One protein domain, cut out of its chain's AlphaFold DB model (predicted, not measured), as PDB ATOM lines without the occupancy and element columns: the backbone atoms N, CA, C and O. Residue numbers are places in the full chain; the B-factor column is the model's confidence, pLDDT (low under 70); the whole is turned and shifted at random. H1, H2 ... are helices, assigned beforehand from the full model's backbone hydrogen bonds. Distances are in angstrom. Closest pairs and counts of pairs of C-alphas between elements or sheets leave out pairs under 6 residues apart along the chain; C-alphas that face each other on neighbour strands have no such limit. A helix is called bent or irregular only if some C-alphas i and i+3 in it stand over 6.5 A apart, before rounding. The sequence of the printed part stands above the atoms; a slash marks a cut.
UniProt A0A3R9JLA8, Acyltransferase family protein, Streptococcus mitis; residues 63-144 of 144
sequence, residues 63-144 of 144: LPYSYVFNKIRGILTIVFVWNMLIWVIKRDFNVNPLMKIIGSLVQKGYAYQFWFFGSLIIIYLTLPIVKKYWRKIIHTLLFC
ATOM      1  N   LEU A  63     194.722 131.734 161.541       75.00
ATOM      2  CA  LEU A  63     193.629 132.263 160.723       75.00
ATOM      3  C   LEU A  63     194.216 132.631 159.358       75.00
ATOM      4  O   LEU A  63     194.689 133.757 159.200       75.00
ATOM      5  N   PRO A  64     194.291 131.683 158.410       81.31
ATOM      6  CA  PRO A  64     194.751 132.001 157.067       81.31
ATOM      7  C   PRO A  64     193.702 132.859 156.350       81.31
ATOM      8  O   PRO A  64     192.499 132.666 156.537       81.31
ATOM      9  N   TYR A  65     194.152 133.781 155.495       79.69
ATOM     10  CA  TYR A  65     193.263 134.641 154.702       79.69
ATOM     11  C   TYR A  65     192.287 133.831 153.836       79.69
ATOM     12  O   TYR A  65     191.123 134.205 153.710       79.69
ATOM     13  N   SER A  66     192.714 132.668 153.334       84.44
ATOM     14  CA  SER A  66     191.860 131.741 152.580       84.44
ATOM     15  C   SER A  66     190.659 131.238 153.387       84.44
ATOM     16  O   SER A  66     189.560 131.129 152.852       84.44
ATOM     17  N   TYR A  67     190.824 130.988 154.689       85.56
ATOM     18  CA  TYR A  67     189.721 130.568 155.555       85.56
ATOM     19  C   TYR A  67     188.685 131.685 155.724       85.56
ATOM     20  O   TYR A  67     187.483 131.426 155.655       85.56
ATOM     21  N   VAL A  68     189.149 132.922 155.920       86.12
ATOM     22  CA  VAL A  68     188.284 134.105 156.034       86.12
ATOM     23  C   VAL A  68     187.502 134.309 154.737       86.12
ATOM     24  O   VAL A  68     186.279 134.423 154.772       86.12
ATOM     25  N   PHE A  69     188.184 134.259 153.591       86.75
ATOM     26  CA  PHE A  69     187.555 134.420 152.283       86.75
ATOM     27  C   PHE A  69     186.532 133.316 151.986       86.75
ATOM     28  O   PHE A  69     185.415 133.612 151.568       86.75
ATOM     29  N   ASN A  70     186.852 132.054 152.289       89.25
ATOM     30  CA  ASN A  70     185.912 130.940 152.126       89.25
ATOM     31  C   ASN A  70     184.668 131.100 153.010       89.25
ATOM     32  O   ASN A  70     183.561 130.774 152.580       89.25
ATOM     33  N   LYS A  71     184.821 131.634 154.229       88.12
ATOM     34  CA  LYS A  71     183.681 131.940 155.103       88.12
ATOM     35  C   LYS A  71     182.823 133.076 154.555       88.12
ATOM     36  O   LYS A  71     181.607 132.910 154.504       88.12
ATOM     37  N   ILE A  72     183.432 134.170 154.099       89.50
ATOM     38  CA  ILE A  72     182.714 135.279 153.450       89.50
ATOM     39  C   ILE A  72     181.959 134.769 152.217       89.50
ATOM     40  O   ILE A  72     180.769 135.038 152.081       89.50
ATOM     41  N   ARG A  73     182.610 133.969 151.363       90.94
ATOM     42  CA  ARG A  73     181.985 133.372 150.175       90.94
ATOM     43  C   ARG A  73     180.778 132.513 150.544       90.94
ATOM     44  O   ARG A  73     179.733 132.668 149.932       90.94
ATOM     45  N   GLY A  74     180.891 131.664 151.567       90.69
ATOM     46  CA  GLY A  74     179.768 130.856 152.047       90.69
ATOM     47  C   GLY A  74     178.584 131.700 152.532       90.69
ATOM     48  O   GLY A  74     177.444 131.407 152.184       90.69
ATOM     49  N   ILE A  75     178.849 132.777 153.281       89.88
ATOM     50  CA  ILE A  75     177.808 133.712 153.734       89.88
ATOM     51  C   ILE A  75     177.130 134.384 152.533       89.88
ATOM     52  O   ILE A  75     175.903 134.401 152.455       89.88
ATOM     53  N   LEU A  76     177.913 134.887 151.573       89.62
ATOM     54  CA  LEU A  76     177.388 135.515 150.361       89.62
ATOM     55  C   LEU A  76     176.547 134.545 149.527       89.62
ATOM     56  O   LEU A  76     175.479 134.935 149.067       89.62
ATOM     57  N   THR A  77     176.969 133.284 149.384       91.06
ATOM     58  CA  THR A  77     176.182 132.257 148.688       91.06
ATOM     59  C   THR A  77     174.825 132.053 149.355       91.06
ATOM     60  O   THR A  77     173.810 132.046 148.667       91.06
ATOM     61  N   ILE A  78     174.777 131.935 150.686       90.06
ATOM     62  CA  ILE A  78     173.513 131.762 151.422       90.06
ATOM     63  C   ILE A  78     172.599 132.976 151.214       90.06
ATOM     64  O   ILE A  78     171.427 132.810 150.879       90.06
ATOM     65  N   VAL A  79     173.133 134.192 151.369       88.62
ATOM     66  CA  VAL A  79     172.365 135.432 151.171       88.62
ATOM     67  C   VAL A  79     171.837 135.520 149.739       88.62
ATOM     68  O   VAL A  79     170.671 135.860 149.540       88.62
ATOM     69  N   PHE A  80     172.663 135.183 148.749       88.19
ATOM     70  CA  PHE A  80     172.286 135.191 147.341       88.19
ATOM     71  C   PHE A  80     171.164 134.191 147.043       88.19
ATOM     72  O   PHE A  80     170.141 134.582 146.484       88.19
ATOM     73  N   VAL A  81     171.316 132.933 147.471       90.69
ATOM     74  CA  VAL A  81     170.330 131.864 147.238       90.69
ATOM     75  C   VAL A  81     168.972 132.231 147.834       90.69
ATOM     76  O   VAL A  81     167.959 132.138 147.147       90.69
ATOM     77  N   TRP A  82     168.938 132.715 149.078       87.62
ATOM     78  CA  TRP A  82     167.682 133.102 149.723       87.62
ATOM     79  C   TRP A  82     167.016 134.313 149.070       87.62
ATOM     80  O   TRP A  82     165.799 134.322 148.900       87.62
ATOM     81  N   ASN A  83     167.788 135.332 148.684       85.88
ATOM     82  CA  ASN A  83     167.218 136.491 147.994       85.88
ATOM     83  C   ASN A  83     166.686 136.110 146.607       85.88
ATOM     84  O   ASN A  83     165.608 136.570 146.244       85.88
ATOM     85  N   MET A  84     167.391 135.246 145.866       83.94
ATOM     86  CA  MET A  84     166.910 134.733 144.581       83.94
ATOM     87  C   MET A  84     165.634 133.906 144.741       83.94
ATOM     88  O   MET A  84     164.690 134.101 143.982       83.94
ATOM     89  N   LEU A  85     165.558 133.050 145.764       88.50
ATOM     90  CA  LEU A  85     164.348 132.282 146.060       88.50
ATOM     91  C   LEU A  85     163.143 133.204 146.313       88.50
ATOM     92  O   LEU A  85     162.085 133.013 145.718       88.50
ATOM     93  N   ILE A  86     163.306 134.239 147.147       84.94
ATOM     94  CA  ILE A  86     162.226 135.197 147.434       84.94
ATOM     95  C   ILE A  86     161.848 136.001 146.184       84.94
ATOM     96  O   ILE A  86     160.664 136.242 145.950       84.94
ATOM     97  N   TRP A  87     162.832 136.401 145.378       83.12
ATOM     98  CA  TRP A  87     162.610 137.129 144.132       83.12
ATOM     99  C   TRP A  87     161.769 136.315 143.135       83.12
ATOM    100  O   TRP A  87     160.791 136.839 142.601       83.12
ATOM    101  N   VAL A  88     162.068 135.019 142.971       84.88
ATOM    102  CA  VAL A  88     161.283 134.096 142.129       84.88
ATOM    103  C   VAL A  88     159.858 133.924 142.663       84.88
ATOM    104  O   VAL A  88     158.906 134.010 141.890       84.88
ATOM    105  N   ILE A  89     159.690 133.731 143.978       85.56
ATOM    106  CA  ILE A  89     158.366 133.554 144.602       85.56
ATOM    107  C   ILE A  89     157.506 134.814 144.445       85.56
ATOM    108  O   ILE A  89     156.323 134.715 144.126       85.56
ATOM    109  N   LYS A  90     158.088 136.002 144.644       82.06
ATOM    110  CA  LYS A  90     157.369 137.277 144.511       82.06
ATOM    111  C   LYS A  90     157.159 137.721 143.061       82.06
ATOM    112  O   LYS A  90     156.394 138.656 142.853       82.06
ATOM    113  N   ARG A  91     157.807 137.071 142.082       79.25
ATOM    114  CA  ARG A  91     157.776 137.435 140.651       79.25
ATOM    115  C   ARG A  91     158.054 138.923 140.407       79.25
ATOM    116  O   ARG A  91     157.440 139.560 139.556       79.25
ATOM    117  N   ASP A  92     158.977 139.485 141.179       71.88
ATOM    118  CA  ASP A  92     159.236 140.925 141.203       71.88
ATOM    119  C   ASP A  92     160.265 141.309 140.120       71.88
ATOM    120  O   ASP A  92     161.402 141.688 140.403       71.88
ATOM    121  N   PHE A  93     159.890 141.132 138.848       70.50
ATOM    122  CA  PHE A  93     160.791 141.286 137.693       70.50
ATOM    123  C   PHE A  93     161.130 142.740 137.340       70.50
ATOM    124  O   PHE A  93     161.988 142.978 136.495       70.50
ATOM    125  N   ASN A  94     160.479 143.711 137.981       70.75
ATOM    126  CA  ASN A  94     160.646 145.128 137.662       70.75
ATOM    127  C   ASN A  94     161.789 145.793 138.453       70.75
ATOM    128  O   ASN A  94     162.087 146.970 138.265       70.75
ATOM    129  N   VAL A  95     162.427 145.057 139.371       74.12
ATOM    130  CA  VAL A  95     163.436 145.593 140.290       74.12
ATOM    131  C   VAL A  95     164.740 144.826 140.148       74.12
ATOM    132  O   VAL A  95     164.749 143.597 140.129       74.12
ATOM    133  N   ASN A  96     165.862 145.549 140.121       78.31
ATOM    134  CA  ASN A  96     167.187 144.942 140.029       78.31
ATOM    135  C   ASN A  96     167.462 144.022 141.240       78.31
ATOM    136  O   ASN A  96     167.619 144.521 142.365       78.31
ATOM    137  N   PRO A  97     167.600 142.694 141.044       75.56
ATOM    138  CA  PRO A  97     167.737 141.742 142.147       75.56
ATOM    139  C   PRO A  97     169.038 141.952 142.930       75.56
ATOM    140  O   PRO A  97     169.056 141.815 144.153       75.56
ATOM    141  N   LEU A  98     170.116 142.381 142.262       78.25
ATOM    142  CA  LEU A  98     171.399 142.693 142.907       78.25
ATOM    143  C   LEU A  98     171.276 143.830 143.928       78.25
ATOM    144  O   LEU A  98     171.843 143.746 145.016       78.25
ATOM    145  N   MET A  99     170.491 144.864 143.619       79.75
ATOM    146  CA  MET A  99     170.293 145.992 144.529       79.75
ATOM    147  C   MET A  99     169.508 145.564 145.775       79.75
ATOM    148  O   MET A  99     169.816 146.007 146.879       79.75
ATOM    149  N   LYS A 100     168.549 144.639 145.624       80.31
ATOM    150  CA  LYS A 100     167.822 144.030 146.748       80.31
ATOM    151  C   LYS A 100     168.705 143.104 147.584       80.31
ATOM    152  O   LYS A 100     168.578 143.117 148.803       80.31
ATOM    153  N   ILE A 101     169.619 142.356 146.967       81.81
ATOM    154  CA  ILE A 101     170.597 141.515 147.676       81.81
ATOM    155  C   ILE A 101     171.519 142.374 148.546       81.81
ATOM    156  O   ILE A 101     171.658 142.108 149.740       81.81
ATOM    157  N   ILE A 102     172.116 143.423 147.968       81.19
ATOM    158  CA  ILE A 102     172.982 144.357 148.704       81.19
ATOM    159  C   ILE A 102     172.174 145.058 149.793       81.19
ATOM    160  O   ILE A 102     172.606 145.137 150.938       81.19
ATOM    161  N   GLY A 103     170.966 145.506 149.462       79.56
ATOM    162  CA  GLY A 103     170.071 146.114 150.427       79.56
ATOM    163  C   GLY A 103     169.749 145.185 151.606       79.56
ATOM    164  O   GLY A 103     169.792 145.630 152.752       79.56
ATOM    165  N   SER A 104     169.505 143.890 151.376       82.50
ATOM    166  CA  SER A 104     169.270 142.905 152.445       82.50
ATOM    167  C   SER A 104     170.455 142.800 153.422       82.50
ATOM    168  O   SER A 104     170.246 142.512 154.599       82.50
ATOM    169  N   LEU A 105     171.687 143.099 152.986       82.62
ATOM    170  CA  LEU A 105     172.865 143.196 153.863       82.62
ATOM    171  C   LEU A 105     172.917 144.502 154.678       82.62
ATOM    172  O   LEU A 105     173.634 144.560 155.671       82.62
ATOM    173  N   VAL A 106     172.157 145.533 154.296       82.62
ATOM    174  CA  VAL A 106     172.118 146.872 154.923       82.62
ATOM    175  C   VAL A 106     170.731 147.158 155.528       82.62
ATOM    176  O   VAL A 106     170.242 148.281 155.498       82.62
ATOM    177  N   GLN A 107     170.053 146.132 156.058       77.44
ATOM    178  CA  GLN A 107     168.700 146.218 156.657       77.44
ATOM    179  C   GLN A 107     167.581 146.657 155.691       77.44
ATOM    180  O   GLN A 107     166.457 146.898 156.124       77.44
ATOM    181  N   LYS A 108     167.849 146.744 154.385       72.75
ATOM    182  CA  LYS A 108     166.943 147.276 153.359       72.75
ATOM    183  C   LYS A 108     166.664 146.243 152.267       72.75
ATOM    184  O   LYS A 108     167.270 146.279 151.210       72.75
ATOM    185  N   GLY A 109     165.724 145.329 152.443       75.31
ATOM    186  CA  GLY A 109     165.457 144.338 151.397       75.31
ATOM    187  C   GLY A 109     164.341 143.382 151.761       75.31
ATOM    188  O   GLY A 109     163.594 143.629 152.704       75.31
ATOM    189  N   TYR A 110     164.233 142.283 151.015       70.69
ATOM    190  CA  TYR A 110     163.227 141.257 151.296       70.69
ATOM    191  C   TYR A 110     163.460 140.569 152.646       70.69
ATOM    192  O   TYR A 110     162.500 140.200 153.315       70.69
ATOM    193  N   ALA A 111     164.724 140.427 153.052       78.62
ATOM    194  CA  ALA A 111     165.123 139.791 154.301       78.62
ATOM    195  C   ALA A 111     165.968 140.761 155.136       78.62
ATOM    196  O   ALA A 111     167.195 140.692 155.152       78.62
ATOM    197  N   TYR A 112     165.306 141.677 155.845       76.56
ATOM    198  CA  TYR A 112     165.970 142.674 156.693       76.56
ATOM    199  C   TYR A 112     166.799 142.039 157.827       76.56
ATOM    200  O   TYR A 112     167.801 142.618 158.249       76.56
ATOM    201  N   GLN A 113     166.447 140.822 158.273       81.25
ATOM    202  CA  GLN A 113     167.256 140.036 159.215       81.25
ATOM    203  C   GLN A 113     168.680 139.719 158.713       81.25
ATOM    204  O   GLN A 113     169.577 139.477 159.521       81.25
ATOM    205  N   PHE A 114     168.938 139.751 157.399       86.12
ATOM    206  CA  PHE A 114     170.254 139.413 156.840       86.12
ATOM    207  C   PHE A 114     171.325 140.480 157.043       86.12
ATOM    208  O   PHE A 114     172.502 140.201 156.802       86.12
ATOM    209  N   TRP A 115     170.974 141.648 157.576       86.19
ATOM    210  CA  TRP A 115     171.970 142.630 157.994       86.19
ATOM    211  C   TRP A 115     173.020 142.050 158.940       86.19
ATOM    212  O   TRP A 115     174.197 142.389 158.848       86.19
ATOM    213  N   PHE A 116     172.619 141.111 159.799       86.06
ATOM    214  CA  PHE A 116     173.549 140.427 160.684       86.06
ATOM    215  C   PHE A 116     174.687 139.727 159.908       86.06
ATOM    216  O   PHE A 116     175.853 139.808 160.297       86.06
ATOM    217  N   PHE A 117     174.380 139.107 158.763       87.31
ATOM    218  CA  PHE A 117     175.388 138.512 157.884       87.31
ATOM    219  C   PHE A 117     176.293 139.563 157.233       87.31
ATOM    220  O   PHE A 117     177.495 139.329 157.112       87.31
ATOM    221  N   GLY A 118     175.749 140.728 156.869       88.31
ATOM    222  CA  GLY A 118     176.535 141.871 156.396       88.31
ATOM    223  C   GLY A 118     177.557 142.331 157.437       88.31
ATOM    224  O   GLY A 118     178.751 142.417 157.149       88.31
ATOM    225  N   SER A 119     177.116 142.512 158.683       89.00
ATOM    226  CA  SER A 119     177.989 142.862 159.808       89.00
ATOM    227  C   SER A 119     179.063 141.803 160.070       89.00
ATOM    228  O   SER A 119     180.218 142.145 160.325       89.00
ATOM    229  N   LEU A 120     178.740 140.509 159.938       87.94
ATOM    230  CA  LEU A 120     179.746 139.446 160.027       87.94
ATOM    231  C   LEU A 120     180.822 139.572 158.946       87.94
ATOM    232  O   LEU A 120     181.996 139.404 159.263       87.94
ATOM    233  N   ILE A 121     180.460 139.878 157.696       89.50
ATOM    234  CA  ILE A 121     181.437 140.080 156.613       89.50
ATOM    235  C   ILE A 121     182.419 141.199 156.985       89.50
ATOM    236  O   ILE A 121     183.629 141.011 156.855       89.50
ATOM    237  N   ILE A 122     181.924 142.315 157.528       89.00
ATOM    238  CA  ILE A 122     182.764 143.429 158.000       89.00
ATOM    239  C   ILE A 122     183.717 142.964 159.115       89.00
ATOM    240  O   ILE A 122     184.913 143.263 159.082       89.00
ATOM    241  N   ILE A 123     183.229 142.179 160.080       88.12
ATOM    242  CA  ILE A 123     184.066 141.611 161.150       88.12
ATOM    243  C   ILE A 123     185.148 140.689 160.572       88.12
ATOM    244  O   ILE A 123     186.310 140.768 160.967       88.12
ATOM    245  N   TYR A 124     184.804 139.836 159.607       85.88
ATOM    246  CA  TYR A 124     185.768 138.954 158.949       85.88
ATOM    247  C   TYR A 124     186.862 139.737 158.209       85.88
ATOM    248  O   TYR A 124     188.027 139.343 158.265       85.88
ATOM    249  N   LEU A 125     186.511 140.852 157.562       87.00
ATOM    250  CA  LEU A 125     187.462 141.723 156.864       87.00
ATOM    251  C   LEU A 125     188.388 142.490 157.821       87.00
ATOM    252  O   LEU A 125     189.566 142.669 157.517       87.00
ATOM    253  N   THR A 126     187.893 142.908 158.988       86.38
ATOM    254  CA  THR A 126     188.697 143.636 159.991       86.38
ATOM    255  C   THR A 126     189.570 142.713 160.846       86.38
ATOM    256  O   THR A 126     190.636 143.114 161.312       86.38
ATOM    257  N   LEU A 127     189.193 141.443 160.998       83.75
ATOM    258  CA  LEU A 127     189.927 140.438 161.769       83.75
ATOM    259  C   LEU A 127     191.444 140.332 161.477       83.75
ATOM    260  O   LEU A 127     192.223 140.307 162.438       83.75
ATOM    261  N   PRO A 128     191.924 140.242 160.216       80.06
ATOM    262  CA  PRO A 128     193.362 140.166 159.942       80.06
ATOM    263  C   PRO A 128     194.119 141.411 160.413       80.06
ATOM    264  O   PRO A 128     195.253 141.295 160.884       80.06
ATOM    265  N   ILE A 129     193.477 142.579 160.338       82.12
ATOM    266  CA  ILE A 129     194.018 143.852 160.815       82.12
ATOM    267  C   ILE A 129     194.166 143.780 162.336       82.12
ATOM    268  O   ILE A 129     195.274 143.933 162.851       82.12
ATOM    269  N   VAL A 130     193.092 143.413 163.044       82.94
ATOM    270  CA  VAL A 130     193.094 143.251 164.507       82.94
ATOM    271  C   VAL A 130     194.196 142.284 164.948       82.94
ATOM    272  O   VAL A 130     194.999 142.621 165.813       82.94
ATOM    273  N   LYS A 131     194.333 141.117 164.306       78.44
ATOM    274  CA  LYS A 131     195.361 140.121 164.662       78.44
ATOM    275  C   LYS A 131     196.792 140.578 164.347       78.44
ATOM    276  O   LYS A 131     197.741 140.117 164.989       78.44
ATOM    277  N   LYS A 132     196.987 141.458 163.359       79.31
ATOM    278  CA  LYS A 132     198.290 142.079 163.071       79.31
ATOM    279  C   LYS A 132     198.684 143.049 164.189       79.31
ATOM    280  O   LYS A 132     199.785 142.915 164.719       79.31
ATOM    281  N   TYR A 133     197.785 143.950 164.586       82.56
ATOM    282  CA  TYR A 133     198.042 144.907 165.668       82.56
ATOM    283  C   TYR A 133     198.169 144.231 167.034       82.56
ATOM    284  O   TYR A 133     199.099 144.539 167.772       82.56
ATOM    285  N   TRP A 134     197.320 143.247 167.340       79.56
ATOM    286  CA  TRP A 134     197.358 142.529 168.618       79.56
ATOM    287  C   TRP A 134     198.698 141.823 168.853       79.56
ATOM    288  O   TRP A 134     199.258 141.882 169.945       79.56
ATOM    289  N   ARG A 135     199.255 141.190 167.810       74.75
ATOM    290  CA  ARG A 135     200.591 140.577 167.886       74.75
ATOM    291  C   ARG A 135     201.686 141.614 168.085       74.75
ATOM    292  O   ARG A 135     202.593 141.356 168.862       74.75
ATOM    293  N   LYS A 136     201.592 142.766 167.411       79.75
ATOM    294  CA  LYS A 136     202.556 143.863 167.563       79.75
ATOM    295  C   LYS A 136     202.570 144.385 169.005       79.75
ATOM    296  O   LYS A 136     203.640 144.473 169.586       79.75
ATOM    297  N   ILE A 137     201.396 144.641 169.588       81.12
ATOM    298  CA  ILE A 137     201.245 145.145 170.964       81.12
ATOM    299  C   ILE A 137     201.793 144.151 171.994       81.12
ATOM    300  O   ILE A 137     202.580 144.543 172.847       81.12
ATOM    301  N   ILE A 138     201.427 142.866 171.901       77.62
ATOM    302  CA  ILE A 138     201.942 141.836 172.820       77.62
ATOM    303  C   ILE A 138     203.467 141.727 172.733       77.62
ATOM    304  O   ILE A 138     204.121 141.581 173.758       77.62
ATOM    305  N   HIS A 139     204.039 141.810 171.529       71.19
ATOM    306  CA  HIS A 139     205.493 141.822 171.380       71.19
ATOM    307  C   HIS A 139     206.110 143.067 172.025       71.19
ATOM    308  O   HIS A 139     207.106 142.953 172.712       71.19
ATOM    309  N   THR A 140     205.516 144.250 171.885       74.56
ATOM    310  CA  THR A 140     206.034 145.451 172.559       74.56
ATOM    311  C   THR A 140     205.958 145.347 174.087       74.56
ATOM    312  O   THR A 140     206.888 145.767 174.758       74.56
ATOM    313  N   LEU A 141     204.899 144.747 174.642       69.94
ATOM    314  CA  LEU A 141     204.724 144.590 176.093       69.94
ATOM    315  C   LEU A 141     205.573 143.473 176.718       69.94
ATOM    316  O   LEU A 141     205.833 143.529 177.909       69.94
ATOM    317  N   LEU A 142     205.966 142.448 175.956       67.25
ATOM    318  CA  LEU A 142     206.834 141.361 176.443       67.25
ATOM    319  C   LEU A 142     208.332 141.697 176.364       67.25
ATOM    320  O   LEU A 142     209.144 140.943 176.889       67.25
ATOM    321  N   PHE A 143     208.688 142.779 175.670       57.88
ATOM    322  CA  PHE A 143     210.068 143.242 175.483       57.88
ATOM    323  C   PHE A 143     210.324 144.627 176.123       57.88
ATOM    324  O   PHE A 143     211.367 145.227 175.870       57.88
ATOM    325  N   CYS A 144     209.386 145.110 176.945       51.41
ATOM    326  CA  CYS A 144     209.574 146.165 177.946       51.41
ATOM    327  C   CYS A 144     209.568 145.516 179.331       51.41
ATOM    328  O   CYS A 144     210.342 145.990 180.187       51.41
TER     329      CYS A 144
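AT A GLANCE: This is residues 63 to 144 of the 144 residues of the protein "Acyltransferase family protein" of Streptococcus mitis (UniProt A0A3R9JLA8). H1 and H3a, an arm of bent H3, lie side by side; H2 crosses near one end and residues 132 to 144 stick out. The all-helix printed part has 82 residues with three named helices, H1, H2 and H3 in order. It is only just extended, close to loose, with radius of gyration of the C-alphas 17.9 A and spans of 64 by 21 by 17 A.

IN THESE COORDINATES: H1, residues 65 to 90, is 37.4 A long from C-alpha 65 (193.263, 134.641, 154.702). H2 is residues 97 to 105. H3, residues 112 to 142, was assigned as one helix by its hydrogen bonds but is bent, C-alphas 125 and 128 being 6.8 A apart; arm H3a ends at 125, and H3b runs from 128 to C-alpha 142 (206.834, 141.361, 176.443).

HOW THE PARTS SIT: H1 touches H3a with residues 68 to 79 alone, opposite ways at a shallow tilt of 17 degrees; the closest C-alphas are Ile 72 and Ile 121, 5.9 A. H2 touches H3a, closest C-alphas Leu 105 and Trp 115, 4.3 A. Every O i to N i+4 pair is within hydrogen-bond range in H1, H2 and H3b, 8 of 10 in H3a.

THE WHOLE: Residues 141 to 144 have pLDDT under 70.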